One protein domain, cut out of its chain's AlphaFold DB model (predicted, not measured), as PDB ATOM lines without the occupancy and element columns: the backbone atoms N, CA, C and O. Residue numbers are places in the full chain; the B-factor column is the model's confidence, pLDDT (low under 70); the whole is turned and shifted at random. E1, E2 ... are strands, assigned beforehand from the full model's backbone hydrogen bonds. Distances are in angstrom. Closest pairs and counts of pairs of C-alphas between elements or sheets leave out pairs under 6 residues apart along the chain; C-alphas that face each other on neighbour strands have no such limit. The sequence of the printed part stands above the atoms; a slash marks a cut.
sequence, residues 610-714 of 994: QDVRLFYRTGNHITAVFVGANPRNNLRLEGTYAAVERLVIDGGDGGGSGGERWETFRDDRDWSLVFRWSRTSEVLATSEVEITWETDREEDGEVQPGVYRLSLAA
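This is residues 610 to 714 of the 994 residues of the protein "Neutral ceramidase" of Valsa sordida (UniProt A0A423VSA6). Two small twisted sheets of three strands, E1 E5 E4 and E3 E2 E6, are partly face to face as a loose sandwich, their strands crossed. The hairpin E2 and E3 reaches out to one end of the long axis, with its turn at residues 650 to 659, and the hairpin E4 and E5 reaches toward the other end. The printed part has 105 residues with six named strands, E1 to E6 in order along the chain, and no named helix; both sheets are antiparallel. The class is all strand, though under half of the residues, 47 of 105, are in named strands. The whole is loose, with a radius of gyration of the C-alphas of 16.2 A and spans of 59 by 29 by 27 A.

In the first sheet, E1 is residues 621 to 628, 20.4 A long, from C-alpha 621 at (380.843, 250.626, 292.274). E5 is residues 686 to 694, 26.3 A, and E4 is residues 673 to 681, 25.6 A. In the second sheet, E3 is residues 660 to 667, 20.4 A, and E2 is residues 642 to 649, 22.6 A. E6 is residues 708 to 712, 13.4 A, ending at C-alpha 712 at (386.297, 254.264, 307.642).

The sheet E1 E5 E4 is strongly twisted, with E5 as its inner strand. E1 and E5 are antiparallel at 161 degrees, with N 626 and O 689 2.8 A apart, within hydrogen-bond range. E5 and E4, a hairpin, are antiparallel at 159 degrees, with N 676 and O 690 2.8 A apart. The sheet E3 E2 E6 is strongly twisted too, with E2 inner. E2 and E3, a hairpin, are antiparallel at 148 degrees, with N 648 and O 661 2.8 A apart. E2 and E6 are antiparallel at 145 degrees, with N 645 and O 709 2.9 A apart. The sandwich, two sheets face to face, has 47 pairs of C-alphas within 10 A and strands at 61 degrees. Across it, the closest C-alphas of E1 and E6 are those of Ala 624 and Leu 710, 7.0 A apart. Those of E2 and E4 are Ala 642 and Phe 675, 6.6 A apart. E1 and E3 are apart, as are E4 and E6.

The C-alphas farthest apart are those of Gly 654 and Val 683, 59.8 A. The printed part has no cut. The links E1 to E2 and E5 to E6 are long, 13 residues each. The mean pLDDT of the printed part is 85.8; it is under 70 at residues 651 to 658, 700 to 701 and 713 to 714.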
ATOM      1  N   GLN A 610     384.819 242.726 304.370       92.69
ATOM      2  CA  GLN A 610     384.922 242.547 302.927       92.69
ATOM      3  C   GLN A 610     385.827 243.628 302.340       92.69
ATOM      4  O   GLN A 610     385.552 244.815 302.514       92.69
ATOM      5  N   ASP A 611     386.872 243.195 301.632       88.88
ATOM      6  CA  ASP A 611     387.810 244.081 300.938       88.88
ATOM      7  C   ASP A 611     387.359 244.433 299.523       88.88
ATOM      8  O   ASP A 611     386.546 243.734 298.905       88.88
ATOM      9  N   VAL A 612     387.945 245.507 299.004       89.31
ATOM     10  CA  VAL A 612     387.859 245.889 297.600       89.31
ATOM     11  C   VAL A 612     388.664 244.919 296.727       89.31
ATOM     12  O   VAL A 612     389.575 244.219 297.171       89.31
ATOM     13  N   ARG A 613     388.344 244.867 295.434       84.56
ATOM     14  CA  ARG A 613     389.180 244.169 294.445       84.56
ATOM     15  C   ARG A 613     390.448 244.977 294.159       84.56
ATOM     16  O   ARG A 613     390.455 246.195 294.267       84.56
ATOM     17  N   LEU A 614     391.492 244.297 293.683       83.00
ATOM     18  CA  LEU A 614     392.761 244.945 293.324       83.00
ATOM     19  C   LEU A 614     392.637 245.949 292.166       83.00
ATOM     20  O   LEU A 614     393.390 246.914 292.113       83.00
ATOM     21  N   PHE A 615     391.711 245.714 291.230       89.00
ATOM     22  CA  PHE A 615     391.553 246.542 290.036       89.00
ATOM     23  C   PHE A 615     390.082 246.793 289.726       89.00
ATOM     24  O   PHE A 615     389.263 245.869 289.744       89.00
ATOM     25  N   TYR A 616     389.788 248.036 289.357       91.00
ATOM     26  CA  TYR A 616     388.485 248.488 288.889       91.00
ATOM     27  C   TYR A 616     388.642 249.311 287.615       91.00
ATOM     28  O   TYR A 616     389.714 249.848 287.328       91.00
ATOM     29  N   ARG A 617     387.560 249.403 286.847       89.81
ATOM     30  CA  ARG A 617     387.419 250.388 285.775       89.81
ATOM     31  C   ARG A 617     386.468 251.482 286.246       89.81
ATOM     32  O   ARG A 617     385.532 251.193 286.992       89.81
ATOM     33  N   THR A 618     386.683 252.710 285.784       89.31
ATOM     34  CA  THR A 618     385.711 253.795 285.962       89.31
ATOM     35  C   THR A 618     384.339 253.339 285.463       89.31
ATOM     36  O   THR A 618     384.240 252.656 284.439       89.31
ATOM     37  N   GLY A 619     383.297 253.655 286.225       88.19
ATOM     38  CA  GLY A 619     381.943 253.138 286.048       88.19
ATOM     39  C   GLY A 619     381.605 251.934 286.939       88.19
ATOM     40  O   GLY A 619     380.486 251.433 286.900       88.19
ATOM     41  N   ASN A 620     382.551 251.416 287.731       91.19
ATOM     42  CA  ASN A 620     382.276 250.385 288.735       91.19
ATOM     43  C   ASN A 620     381.917 250.999 290.096       91.19
ATOM     44  O   ASN A 620     382.458 252.031 290.486       91.19
ATOM     45  N   HIS A 621     381.061 250.318 290.859       93.88
ATOM     46  CA  HIS A 621     380.843 250.626 292.274       93.88
ATOM     47  C   HIS A 621     381.887 249.886 293.111       93.88
ATOM     48  O   HIS A 621     381.981 248.655 293.062       93.88
ATOM     49  N   ILE A 622     382.698 250.632 293.854       95.25
ATOM     50  CA  ILE A 622     383.779 250.099 294.687       95.25
ATOM     51  C   ILE A 622     383.264 250.047 296.117       95.25
ATOM     52  O   ILE A 622     382.892 251.076 296.664       95.25
ATOM     53  N   THR A 623     383.196 248.853 296.709       96.56
ATOM     54  CA  THR A 623     382.570 248.651 298.023       96.56
ATOM     55  C   THR A 623     383.492 247.905 298.973       96.56
ATOM     56  O   THR A 623     384.053 246.875 298.593       96.56
ATOM     57  N   ALA A 624     383.591 248.401 300.204       92.75
ATOM     58  CA  ALA A 624     384.211 247.719 301.336       92.75
ATOM     59  C   ALA A 624     383.241 247.679 302.522       92.75
ATOM     60  O   ALA A 624     382.464 248.614 302.727       92.75
ATOM     61  N   VAL A 625     383.303 246.603 303.307       95.50
ATOM     62  CA  VAL A 625     382.460 246.418 304.498       95.50
ATOM     63  C   VAL A 625     383.342 246.251 305.720       95.50
ATOM     64  O   VAL A 625     384.272 245.444 305.720       95.50
ATOM     65  N   PHE A 626     383.010 246.972 306.781       90.75
ATOM     66  CA  PHE A 626     383.750 247.037 308.033       90.75
ATOM     67  C   PHE A 626     382.856 246.619 309.201       90.75
ATOM     68  O   PHE A 626     381.639 246.805 309.174       90.75
ATOM     69  N   VAL A 627     383.454 246.098 310.268       86.56
ATOM     70  CA  VAL A 627     382.791 246.023 311.574       86.56
ATOM     71  C   VAL A 627     382.578 247.453 312.072       86.56
ATOM     72  O   VAL A 627     383.540 248.200 312.251       86.56
ATOM     73  N   GLY A 628     381.324 247.838 312.283       84.88
ATOM     74  CA  GLY A 628     380.937 249.213 312.594       84.88
ATOM     75  C   GLY A 628     380.283 249.343 313.962       84.88
ATOM     76  O   GLY A 628     379.764 248.366 314.501       84.88
ATOM     77  N   ALA A 629     380.274 250.563 314.492       85.06
ATOM     78  CA  ALA A 629     379.461 250.972 315.638       85.06
ATOM     79  C   ALA A 629     378.323 251.889 315.162       85.06
ATOM     80  O   ALA A 629     378.353 252.362 314.023       85.06
ATOM     81  N   ASN A 630     377.338 252.158 316.017       91.12
ATOM     82  CA  ASN A 630     376.237 253.063 315.698       91.12
ATOM     83  C   ASN A 630     376.736 254.511 315.432       91.12
ATOM     84  O   ASN A 630     377.344 255.112 316.326       91.12
ATOM     85  N   PRO A 631     376.459 255.111 314.256       93.25
ATOM     86  CA  PRO A 631     376.812 256.497 313.928       93.25
ATOM     87  C   PRO A 631     376.248 257.548 314.887       93.25
ATOM     88  O   PRO A 631     376.816 258.628 315.010       93.25
ATOM     89  N   ARG A 632     375.178 257.239 315.626       90.81
ATOM     90  CA  ARG A 632     374.593 258.141 316.635       90.81
ATOM     91  C   ARG A 632     375.503 258.401 317.832       90.81
ATOM     92  O   ARG A 632     375.285 259.355 318.569       90.81
ATOM     93  N   ASN A 633     376.547 257.596 318.028       83.56
ATOM     94  CA  ASN A 633     377.538 257.871 319.066       83.56
ATOM     95  C   ASN A 633     378.306 259.176 318.817       83.56
ATOM     96  O   ASN A 633     378.715 259.828 319.775       83.56
ATOM     97  N   ASN A 634     378.519 259.538 317.549       85.50
ATOM     98  CA  ASN A 634     379.197 260.765 317.156       85.50
ATOM     99  C   ASN A 634     378.742 261.164 315.744       85.50
ATOM    100  O   ASN A 634     378.991 260.436 314.784       85.50
ATOM    101  N   LEU A 635     378.106 262.333 315.629       88.62
ATOM    102  CA  LEU A 635     377.598 262.880 314.364       88.62
ATOM    103  C   LEU A 635     378.708 263.277 313.375       88.62
ATOM    104  O   LEU A 635     378.463 263.478 312.185       88.62
ATOM    105  N   ARG A 636     379.944 263.400 313.877       87.25
ATOM    106  CA  ARG A 636     381.134 263.841 313.142       87.25
ATOM    107  C   ARG A 636     380.883 265.150 312.392       87.25
ATOM    108  O   ARG A 636     381.252 265.252 311.228       87.25
ATOM    109  N   LEU A 637     380.216 266.102 313.053       89.25
ATOM    110  CA  LEU A 637     379.959 267.434 312.501       89.25
ATOM    111  C   LEU A 637     381.277 268.085 312.087       89.25
ATOM    112  O   LEU A 637     382.271 267.964 312.806       89.25
ATOM    113  N   GLU A 638     381.283 268.730 310.920       93.06
ATOM    114  CA  GLU A 638     382.480 269.324 310.295       93.06
ATOM    115  C   GLU A 638     383.609 268.310 309.989       93.06
ATOM    116  O   GLU A 638     384.721 268.691 309.625       93.06
ATOM    117  N   GLY A 639     383.331 267.008 310.111       89.56
ATOM    118  CA  GLY A 639     384.230 265.908 309.780       89.56
ATOM    119  C   GLY A 639     383.603 264.953 308.767       89.56
ATOM    120  O   GLY A 639     382.674 265.302 308.050       89.56
ATOM    121  N   THR A 640     384.119 263.723 308.712       89.94
ATOM    122  CA  THR A 640     383.603 262.681 307.812       89.94
ATOM    123  C   THR A 640     383.526 261.314 308.489       89.94
ATOM    124  O   THR A 640     384.368 260.987 309.335       89.94
ATOM    125  N   TYR A 641     382.531 260.508 308.119       90.44
ATOM    126  CA  TYR A 641     382.439 259.079 308.428       90.44
ATOM    127  C   TYR A 641     383.314 258.216 307.516       90.44
ATOM    128  O   TYR A 641     383.868 257.212 307.970       90.44
ATOM    129  N   ALA A 642     383.428 258.590 306.243       91.00
ATOM    130  CA  ALA A 642     384.056 257.785 305.206       91.00
ATOM    131  C   ALA A 642     384.828 258.659 304.216       91.00
ATOM    132  O   ALA A 642     384.385 259.748 303.859       91.00
ATOM    133  N   ALA A 643     385.963 258.161 303.740       93.06
ATOM    134  CA  ALA A 643     386.757 258.842 302.729       93.06
ATOM    135  C   ALA A 643     387.257 257.874 301.655       93.06
ATOM    136  O   ALA A 643     387.562 256.711 301.930       93.06
ATOM    137  N   VAL A 644     387.381 258.388 300.435       92.50
ATOM    138  CA  VAL A 644     388.216 257.823 299.377       92.50
ATOM    139  C   VAL A 644     389.515 258.609 299.389       92.50
ATOM    140  O   VAL A 644     389.506 259.823 299.202       92.50
ATOM    141  N   GLU A 645     390.639 257.935 299.584       90.31
ATOM    142  CA  GLU A 645     391.957 258.568 299.555       90.31
ATOM    143  C   GLU A 645     392.738 258.080 298.341       90.31
ATOM    144  O   GLU A 645     392.637 256.911 297.961       90.31
ATOM    145  N   ARG A 646     393.525 258.969 297.738       91.50
ATOM    146  CA  ARG A 646     394.394 258.692 296.597       91.50
ATOM    147  C   ARG A 646     395.854 258.769 297.020       91.50
ATOM    148  O   ARG A 646     396.255 259.715 297.694       91.50
ATOM    149  N   LEU A 647     396.651 257.806 296.572       90.31
ATOM    150  CA  LEU A 647     398.099 257.844 296.727       90.31
ATOM    151  C   LEU A 647     398.702 258.839 295.731       90.31
ATOM    152  O   LEU A 647     398.516 258.712 294.516       90.31
ATOM    153  N   VAL A 648     399.457 259.798 296.251       89.56
ATOM    154  CA  VAL A 648     400.265 260.738 295.482       89.56
ATOM    155  C   VAL A 648     401.732 260.491 295.806       89.56
ATOM    156  O   VAL A 648     402.112 260.293 296.960       89.56
ATOM    157  N   ILE A 649     402.546 260.468 294.754       83.62
ATOM    158  CA  ILE A 649     403.991 260.283 294.834       83.62
ATOM    159  C   ILE A 649     404.608 261.616 294.431       83.62
ATOM    160  O   ILE A 649     404.459 262.032 293.278       83.62
ATOM    161  N   ASP A 650     405.265 262.297 295.367       77.62
ATOM    162  CA  ASP A 650     405.906 263.577 295.067       77.62
ATOM    163  C   ASP A 650     407.098 263.353 294.117       77.62
ATOM    164  O   ASP A 650     407.986 262.532 294.366       77.62
ATOM    165  N   GLY A 651     407.104 264.076 292.994       58.53
ATOM    166  CA  GLY A 651     408.162 264.005 291.991       58.53
ATOM    167  C   GLY A 651     409.444 264.663 292.493       58.53
ATOM    168  O   GLY A 651     409.537 265.885 292.559       58.53
ATOM    169  N   GLY A 652     410.451 263.859 292.826       50.47
ATOM    170  CA  GLY A 652     411.809 264.349 293.026       50.47
ATOM    171  C   GLY A 652     412.472 264.638 291.682       50.47
ATOM    172  O   GLY A 652     413.099 263.745 291.110       50.47
ATOM    173  N   ASP A 653     412.394 265.878 291.198       52.28
ATOM    174  CA  ASP A 653     413.345 266.386 290.204       52.28
ATOM    175  C   ASP A 653     414.736 266.451 290.861       52.28
ATOM    176  O   ASP A 653     415.168 267.472 291.390       52.28
ATOM    177  N   GLY A 654     415.428 265.307 290.882       50.28
ATOM    178  CA  GLY A 654     416.798 265.171 291.373       50.28
ATOM    179  C   GLY A 654     416.971 264.213 292.554       50.28
ATOM    180  O   GLY A 654     417.239 264.636 293.671       50.28
ATOM    181  N   GLY A 655     416.903 262.903 292.297       49.81
ATOM    182  CA  GLY A 655     417.648 261.884 293.058       49.81
ATOM    183  C   GLY A 655     417.268 261.610 294.524       49.81
ATOM    184  O   GLY A 655     417.937 260.794 295.154       49.81
ATOM    185  N   GLY A 656     416.223 262.233 295.073       49.38
ATOM    186  CA  GLY A 656     415.670 261.900 296.391       49.38
ATOM    187  C   GLY A 656     414.516 260.900 296.290       49.38
ATOM    188  O   GLY A 656     413.695 261.000 295.382       49.38
ATOM    189  N   SER A 657     414.434 259.940 297.217       49.69
ATOM    190  CA  SER A 657     413.267 259.061 297.375       49.69
ATOM    191  C   SER A 657     412.019 259.912 297.640       49.69
ATOM    192  O   SER A 657     411.879 260.452 298.738       49.69
ATOM    193  N   GLY A 658     411.156 260.072 296.633       57.88
ATOM    194  CA  GLY A 658     409.891 260.795 296.770       57.88
ATOM    195  C   GLY A 658     409.040 260.196 297.889       57.88
ATOM    196  O   GLY A 658     408.982 258.974 298.036       57.88
ATOM    197  N   GLY A 659     408.432 261.053 298.709       72.75
ATOM    198  CA  GLY A 659     407.515 260.624 299.760       72.75
ATOM    199  C   GLY A 659     406.203 260.125 299.160       72.75
ATOM    200  O   GLY A 659     405.651 260.744 298.250       72.75
ATOM    201  N   GLU A 660     405.704 259.001 299.670       84.00
ATOM    202  CA  GLU A 660     404.331 258.557 299.443       84.00
ATOM    203  C   GLU A 660     403.408 259.293 300.417       84.00
ATOM    204  O   GLU A 660     403.619 259.245 301.632       84.00
ATOM    205  N   ARG A 661     402.370 259.952 299.900       87.62
ATOM    206  CA  ARG A 661     401.354 260.627 300.716       87.62
ATOM    207  C   ARG A 661     399.948 260.285 300.233       87.62
ATOM    208  O   ARG A 661     399.707 260.165 299.035       87.62
ATOM    209  N   TRP A 662     399.014 260.132 301.166       83.19
ATOM    210  CA  TRP A 662     397.601 259.918 300.859       83.19
ATOM    211  C   TRP A 662     396.852 261.241 300.972       83.19
ATOM    212  O   TRP A 662     396.954 261.920 301.988       83.19
ATOM    213  N   GLU A 663     396.105 261.603 299.935       88.44
ATOM    214  CA  GLU A 663     395.213 262.766 299.937       88.44
ATOM    215  C   GLU A 663     393.761 262.314 299.853       88.44
ATOM    216  O   GLU A 663     393.429 261.405 299.088       88.44
ATOM    217  N   THR A 664     392.874 262.971 300.600       90.44
ATOM    218  CA  THR A 664     391.430 262.770 300.462       90.44
ATOM    219  C   THR A 664     390.982 263.212 299.072       90.44
ATOM    220  O   THR A 664     391.120 264.372 298.694       90.44
ATOM    221  N   PHE A 665     390.443 262.267 298.310       91.44
ATOM    222  CA  PHE A 665     389.863 262.494 296.993       91.44
ATOM    223  C   PHE A 665     388.347 262.703 297.074       91.44
ATOM    224  O   PHE A 665     387.816 263.555 296.361       91.44
ATOM    225  N   ARG A 666     387.665 261.933 297.931       92.38
ATOM    226  CA  ARG A 666     386.236 262.086 298.244       92.38
ATOM    227  C   ARG A 666     385.974 261.860 299.717       92.38
ATOM    228  O   ARG A 666     386.699 261.094 300.355       92.38
ATOM    229  N   ASP A 667     384.888 262.421 300.216       93.44
ATOM    230  CA  ASP A 667     384.316 262.043 301.504       93.44
ATOM    231  C   ASP A 667     382.784 262.136 301.524       93.44
ATOM    232  O   ASP A 667     382.151 262.214 300.475       93.44
ATOM    233  N   ASP A 668     382.166 262.044 302.706       91.69
ATOM    234  CA  ASP A 668     380.704 262.006 302.866       91.69
ATOM    235  C   ASP A 668     379.980 263.329 302.521       91.69
ATOM    236  O   ASP A 668     378.749 263.429 302.622       91.69
ATOM    237  N   ARG A 669     380.733 264.337 302.063       93.38
ATOM    238  CA  ARG A 669     380.221 265.567 301.451       93.38
ATOM    239  C   ARG A 669     379.941 265.384 299.955       93.38
ATOM    240  O   ARG A 669     379.130 266.134 299.406       93.38
ATOM    241  N   ASP A 670     380.584 264.408 299.315       94.38
ATOM    242  CA  ASP A 670     380.484 264.141 297.883       94.38
ATOM    243  C   ASP A 670     379.380 263.131 297.559       94.38
ATOM    244  O   ASP A 670     379.336 262.024 298.089       94.38
ATOM    245  N   TRP A 671     378.531 263.474 296.586       95.44
ATOM    246  CA  TRP A 671     377.370 262.660 296.199       95.44
ATOM    247  C   TRP A 671     377.708 261.217 295.780       95.44
ATOM    248  O   TRP A 671     376.855 260.331 295.880       95.44
ATOM    249  N   SER A 672     378.916 260.980 295.266       95.19
ATOM    250  CA  SER A 672     379.378 259.680 294.764       95.19
ATOM    251  C   SER A 672     379.837 258.721 295.865       95.19
ATOM    252  O   SER A 672     380.025 257.536 295.578       95.19
ATOM    253  N   LEU A 673     380.014 259.186 297.106       95.94
ATOM    254  CA  LEU A 673     380.385 258.343 298.238       95.94
ATOM    255  C   LEU A 673     379.168 258.079 299.125       95.94
ATOM    256  O   LEU A 673     378.503 258.993 299.600       95.94
ATOM    257  N   VAL A 674     378.881 256.805 299.368       97.62
ATOM    258  CA  VAL A 674     377.750 256.379 300.192       97.62
ATOM    259  C   VAL A 674     378.264 255.646 301.417       97.62
ATOM    260  O   VAL A 674     378.998 254.664 301.307       97.62
ATOM    261  N   PHE A 675     377.831 256.108 302.583       97.81
ATOM    262  CA  PHE A 675     378.028 255.452 303.865       97.81
ATOM    263  C   PHE A 675     376.718 254.775 304.274       97.81
ATOM    264  O   PHE A 675     375.704 255.450 304.445       97.81
ATOM    265  N   ARG A 676     376.720 253.454 304.446       98.12
ATOM    266  CA  ARG A 676     375.577 252.685 304.953       98.12
ATOM    267  C   ARG A 676     375.942 251.972 306.232       98.12
ATOM    268  O   ARG A 676     377.027 251.416 306.359       98.12
ATOM    269  N   TRP A 677     375.003 251.939 307.158       97.44
ATOM    270  CA  TRP A 677     375.133 251.234 308.417       97.44
ATOM    271  C   TRP A 677     373.968 250.266 308.586       97.44
ATOM    272  O   TRP A 677     372.819 250.595 308.281       97.44
ATOM    273  N   SER A 678     374.257 249.073 309.097       96.69
ATOM    274  CA  SER A 678     373.238 248.071 309.386       96.69
ATOM    275  C   SER A 678     373.490 247.377 310.726       96.69
ATOM    276  O   SER A 678     374.613 247.000 311.087       96.69
ATOM    277  N   ARG A 679     372.408 247.176 311.487       92.19
ATOM    278  CA  ARG A 679     372.413 246.316 312.674       92.19
ATOM    279  C   ARG A 679     372.453 244.859 312.216       92.19
ATOM    280  O   ARG A 679     371.580 244.418 311.477       92.19
ATOM    281  N   THR A 680     373.433 244.096 312.697       93.25
ATOM    282  CA  THR A 680     373.561 242.658 312.386       93.25
ATOM    283  C   THR A 680     373.023 241.767 313.506       93.25
ATOM    284  O   THR A 680     372.595 240.646 313.244       93.25
ATOM    285  N   SER A 681     373.008 242.250 314.753       86.75
ATOM    286  CA  SER A 681     372.370 241.567 315.883       86.75
ATOM    287  C   SER A 681     371.917 242.571 316.937       86.75
ATOM    288  O   SER A 681     372.737 243.326 317.454       86.75
ATOM    289  N   GLU A 682     370.632 242.553 317.296       78.94
ATOM    290  CA  GLU A 682     370.108 243.356 318.411       78.94
ATOM    291  C   GLU A 682     370.645 242.856 319.758       78.94
ATOM    292  O   GLU A 682     371.135 243.638 320.564       78.94
ATOM    293  N   VAL A 683     370.630 241.536 319.975       74.75
ATOM    294  CA  VAL A 683     371.036 240.915 321.248       74.75
ATOM    295  C   VAL A 683     372.530 241.093 321.519       74.75
ATOM    296  O   VAL A 683     372.926 241.382 322.645       74.75
ATOM    297  N   LEU A 684     373.371 240.914 320.496       76.69
ATOM    298  CA  LEU A 684     374.823 241.086 320.626       76.69
ATOM    299  C   LEU A 684     375.268 242.532 320.388       76.69
ATOM    300  O   LEU A 684     376.457 242.826 320.505       76.69
ATOM    301  N   ALA A 685     374.329 243.417 320.043       81.25
ATOM    302  CA  ALA A 685     374.571 244.804 319.676       81.25
ATOM    303  C   ALA A 685     375.595 244.990 318.534       81.25
ATOM    304  O   ALA A 685     376.241 246.030 318.446       81.25
ATOM    305  N   THR A 686     375.762 244.008 317.642       86.00
ATOM    306  CA  THR A 686     376.746 244.080 316.550       86.00
ATOM    307  C   THR A 686     376.202 244.825 315.338       86.00
ATOM    308  O   THR A 686     375.027 244.687 314.980       86.00
ATOM    309  N   SER A 687     377.067 245.561 314.644       93.25
ATOM    310  CA  SER A 687     376.744 246.262 313.395       93.25
ATOM    311  C   SER A 687     377.890 246.232 312.386       93.25
ATOM    312  O   SER A 687     379.026 245.872 312.705       93.25
ATOM    313  N   GLU A 688     377.577 246.590 311.151       95.25
ATOM    314  CA  GLU A 688     378.545 246.760 310.073       95.25
ATOM    315  C   GLU A 688     378.322 248.082 309.344       95.25
ATOM    316  O   GLU A 688     377.242 248.674 309.405       95.25
ATOM    317  N   VAL A 689     379.379 248.545 308.688       96.00
ATOM    318  CA  VAL A 689     379.367 249.727 307.832       96.00
ATOM    319  C   VAL A 689     379.816 249.319 306.440       96.00
ATOM    320  O   VAL A 689     380.898 248.760 306.279       96.00
ATOM    321  N   GLU A 690     379.001 249.630 305.446       97.62
ATOM    322  CA  GLU A 690     379.318 249.512 304.029       97.62
ATOM    323  C   GLU A 690     379.664 250.903 303.486       97.62
ATOM    324  O   GLU A 690     378.884 251.847 303.621       97.62
ATOM    325  N   ILE A 691     380.843 251.034 302.878       96.88
ATOM    326  CA  ILE A 691     381.256 252.235 302.147       96.88
ATOM    327  C   ILE A 691     381.257 251.889 300.666       96.88
ATOM    328  O   ILE A 691     381.986 250.983 300.253       96.88
ATOM    329  N   THR A 692     380.488 252.630 299.872       97.50
ATOM    330  CA  THR A 692     380.403 252.458 298.419       97.50
ATOM    331  C   THR A 692     380.799 253.743 297.705       97.50
ATOM    332  O   THR A 692     380.154 254.773 297.876       97.50
ATOM    333  N   TRP A 693     381.826 253.674 296.860       96.75
ATOM    334  CA  TRP A 693     382.186 254.730 295.918       96.75
ATOM    335  C   TRP A 693     381.615 254.413 294.528       96.75
ATOM    336  O   TRP A 693     382.017 253.446 293.870       96.75
ATOM    337  N   GLU A 694     380.647 255.214 294.095       95.25
ATOM    338  CA  GLU A 694     379.918 255.095 292.830       95.25
ATOM    339  C   GLU A 694     380.642 255.884 291.726       95.25
ATOM    340  O   GLU A 694     380.319 257.035 291.436       95.25
ATOM    341  N   THR A 695     381.667 255.277 291.112       93.56
ATOM    342  CA  THR A 695     382.518 255.970 290.117       93.56
ATOM    343  C   THR A 695     381.804 256.326 288.807       93.56
ATOM    344  O   THR A 695     382.329 257.107 288.022       93.56
ATOM    345  N   ASP A 696     380.627 255.755 288.550       89.38
ATOM    346  CA  ASP A 696     379.727 256.100 287.442       89.38
ATOM    347  C   ASP A 696     378.936 257.396 287.683       89.38
ATOM    348  O   ASP A 696     378.308 257.904 286.756       89.38
ATOM    349  N   ARG A 697     378.954 257.927 288.911       88.88
ATOM    350  CA  ARG A 697     378.325 259.205 289.279       88.88
ATOM    351  C   ARG A 697     379.321 260.354 289.437       88.88
ATOM    352  O   ARG A 697     378.944 261.431 289.893       88.88
ATOM    353  N   GLU A 698     380.580 260.120 289.095       87.25
ATOM    354  CA  GLU A 698     381.609 261.155 289.047       87.25
ATOM    355  C   GLU A 698     381.493 261.968 287.755       87.25
ATOM    356  O   GLU A 698     381.022 261.465 286.735       87.25
ATOM    357  N   GLU A 699     381.936 263.226 287.782       76.00
ATOM    358  CA  GLU A 699     382.026 264.022 286.553       76.00
ATOM    359  C   GLU A 699     383.112 263.452 285.623       76.00
ATOM    360  O   GLU A 699     384.158 262.962 286.070       76.00
ATOM    361  N   ASP A 700     382.877 263.543 284.311       68.44
ATOM    362  CA  ASP A 700     383.807 263.048 283.296       68.44
ATOM    363  C   ASP A 700     385.214 263.637 283.488       68.44
ATOM    364  O   ASP A 700     385.414 264.851 283.536       68.44
ATOM    365  N   GLY A 701     386.214 262.757 283.575       69.62
ATOM    366  CA  GLY A 701     387.618 263.140 283.731       69.62
ATOM    367  C   GLY A 701     388.058 263.474 285.161       69.62
ATOM    368  O   GLY A 701     389.249 263.716 285.365       69.62
ATOM    369  N   GLU A 702     387.177 263.437 286.167       79.75
ATOM    370  CA  GLU A 702     387.597 263.656 287.562       79.75
ATOM    371  C   GLU A 702     388.371 262.467 288.141       79.75
ATOM    372  O   GLU A 702     389.336 262.654 288.887       79.75
ATOM    373  N   VAL A 703     387.993 261.239 287.778       88.12
ATOM    374  CA  VAL A 703     388.651 260.029 288.285       88.12
ATOM    375  C   VAL A 703     389.878 259.700 287.441       88.12
ATOM    376  O   VAL A 703     389.777 259.173 286.333       88.12
ATOM    377  N   GLN A 704     391.056 259.983 287.990       89.38
ATOM    378  CA  GLN A 704     392.335 259.688 287.346       89.38
ATOM    379  C   GLN A 704     392.820 258.269 287.684       89.38
ATOM    380  O   GLN A 704     392.617 257.816 288.815       89.38
ATOM    381  N   PRO A 705     393.520 257.567 286.770       90.62
ATOM    382  CA  PRO A 705     394.194 256.317 287.107       90.62
ATOM    383  C   PRO A 705     395.152 256.507 288.290       90.62
ATOM    384  O   PRO A 705     395.924 257.468 288.341       90.62
ATOM    385  N   GLY A 706     395.099 255.596 289.257       91.81
ATOM    386  CA  GLY A 706     395.900 255.693 290.471       91.81
ATOM    387  C   GLY A 706     395.552 254.613 291.484       91.81
ATOM    388  O   GLY A 706     394.670 253.787 291.250       91.81
ATOM    389  N   VAL A 707     396.264 254.631 292.608       91.69
ATOM    390  CA  VAL A 707     395.973 253.768 293.753       91.69
ATOM    391  C   VAL A 707     395.071 254.540 294.706       91.69
ATOM    392  O   VAL A 707     395.384 255.671 295.078       91.69
ATOM    393  N   TYR A 708     393.957 253.918 295.081       90.81
ATOM    394  CA  TYR A 708     392.967 254.482 295.989       90.81
ATOM    395  C   TYR A 708     392.710 253.524 297.151       90.81
ATOM    396  O   TYR A 708     392.906 252.315 297.011       90.81
ATOM    397  N   ARG A 709     392.234 254.053 298.278       88.12
ATOM    398  CA  ARG A 709     391.729 253.253 299.401       88.12
ATOM    399  C   ARG A 709     390.438 253.841 299.958       88.12
ATOM    400  O   ARG A 709     390.224 255.050 299.879       88.12
ATOM    401  N   LEU A 710     389.600 252.972 300.519       84.31
ATOM    402  CA  LEU A 710     388.431 253.364 301.298       84.31
ATOM    403  C   LEU A 710     388.805 253.365 302.776       84.31
ATOM    404  O   LEU A 710     389.290 252.357 303.291       84.31
ATOM    405  N   SER A 711     388.545 254.478 303.444       82.06
ATOM    406  CA  SER A 711     388.844 254.667 304.856       82.06
ATOM    407  C   SER A 711     387.554 254.899 305.623       82.06
ATOM    408  O   SER A 711     386.792 255.817 305.321       82.06
ATOM    409  N   LEU A 712     387.317 254.054 306.626       75.31
ATOM    410  CA  LEU A 712     386.297 254.264 307.642       75.31
ATOM    411  C   LEU A 712     386.940 254.993 308.814       75.31
ATOM    412  O   LEU A 712     387.947 254.535 309.359       75.31
ATOM    413  N   ALA A 713     386.326 256.083 309.257       67.19
ATOM    414  CA  ALA A 713     386.709 256.709 310.508       67.19
ATOM    415  C   ALA A 713     386.277 255.817 311.693       67.19
ATOM    416  O   ALA A 713     385.203 255.992 312.270       67.19
ATOM    417  N   ALA A 714     387.103 254.820 312.027       50.59
ATOM    418  CA  ALA A 714     386.868 253.884 313.121       50.59
ATOM    419  C   ALA A 714     387.219 254.515 314.478       50.59
ATOM    420  O   ALA A 714     388.224 255.207 314.645       50.59
TER     421      ALA A 714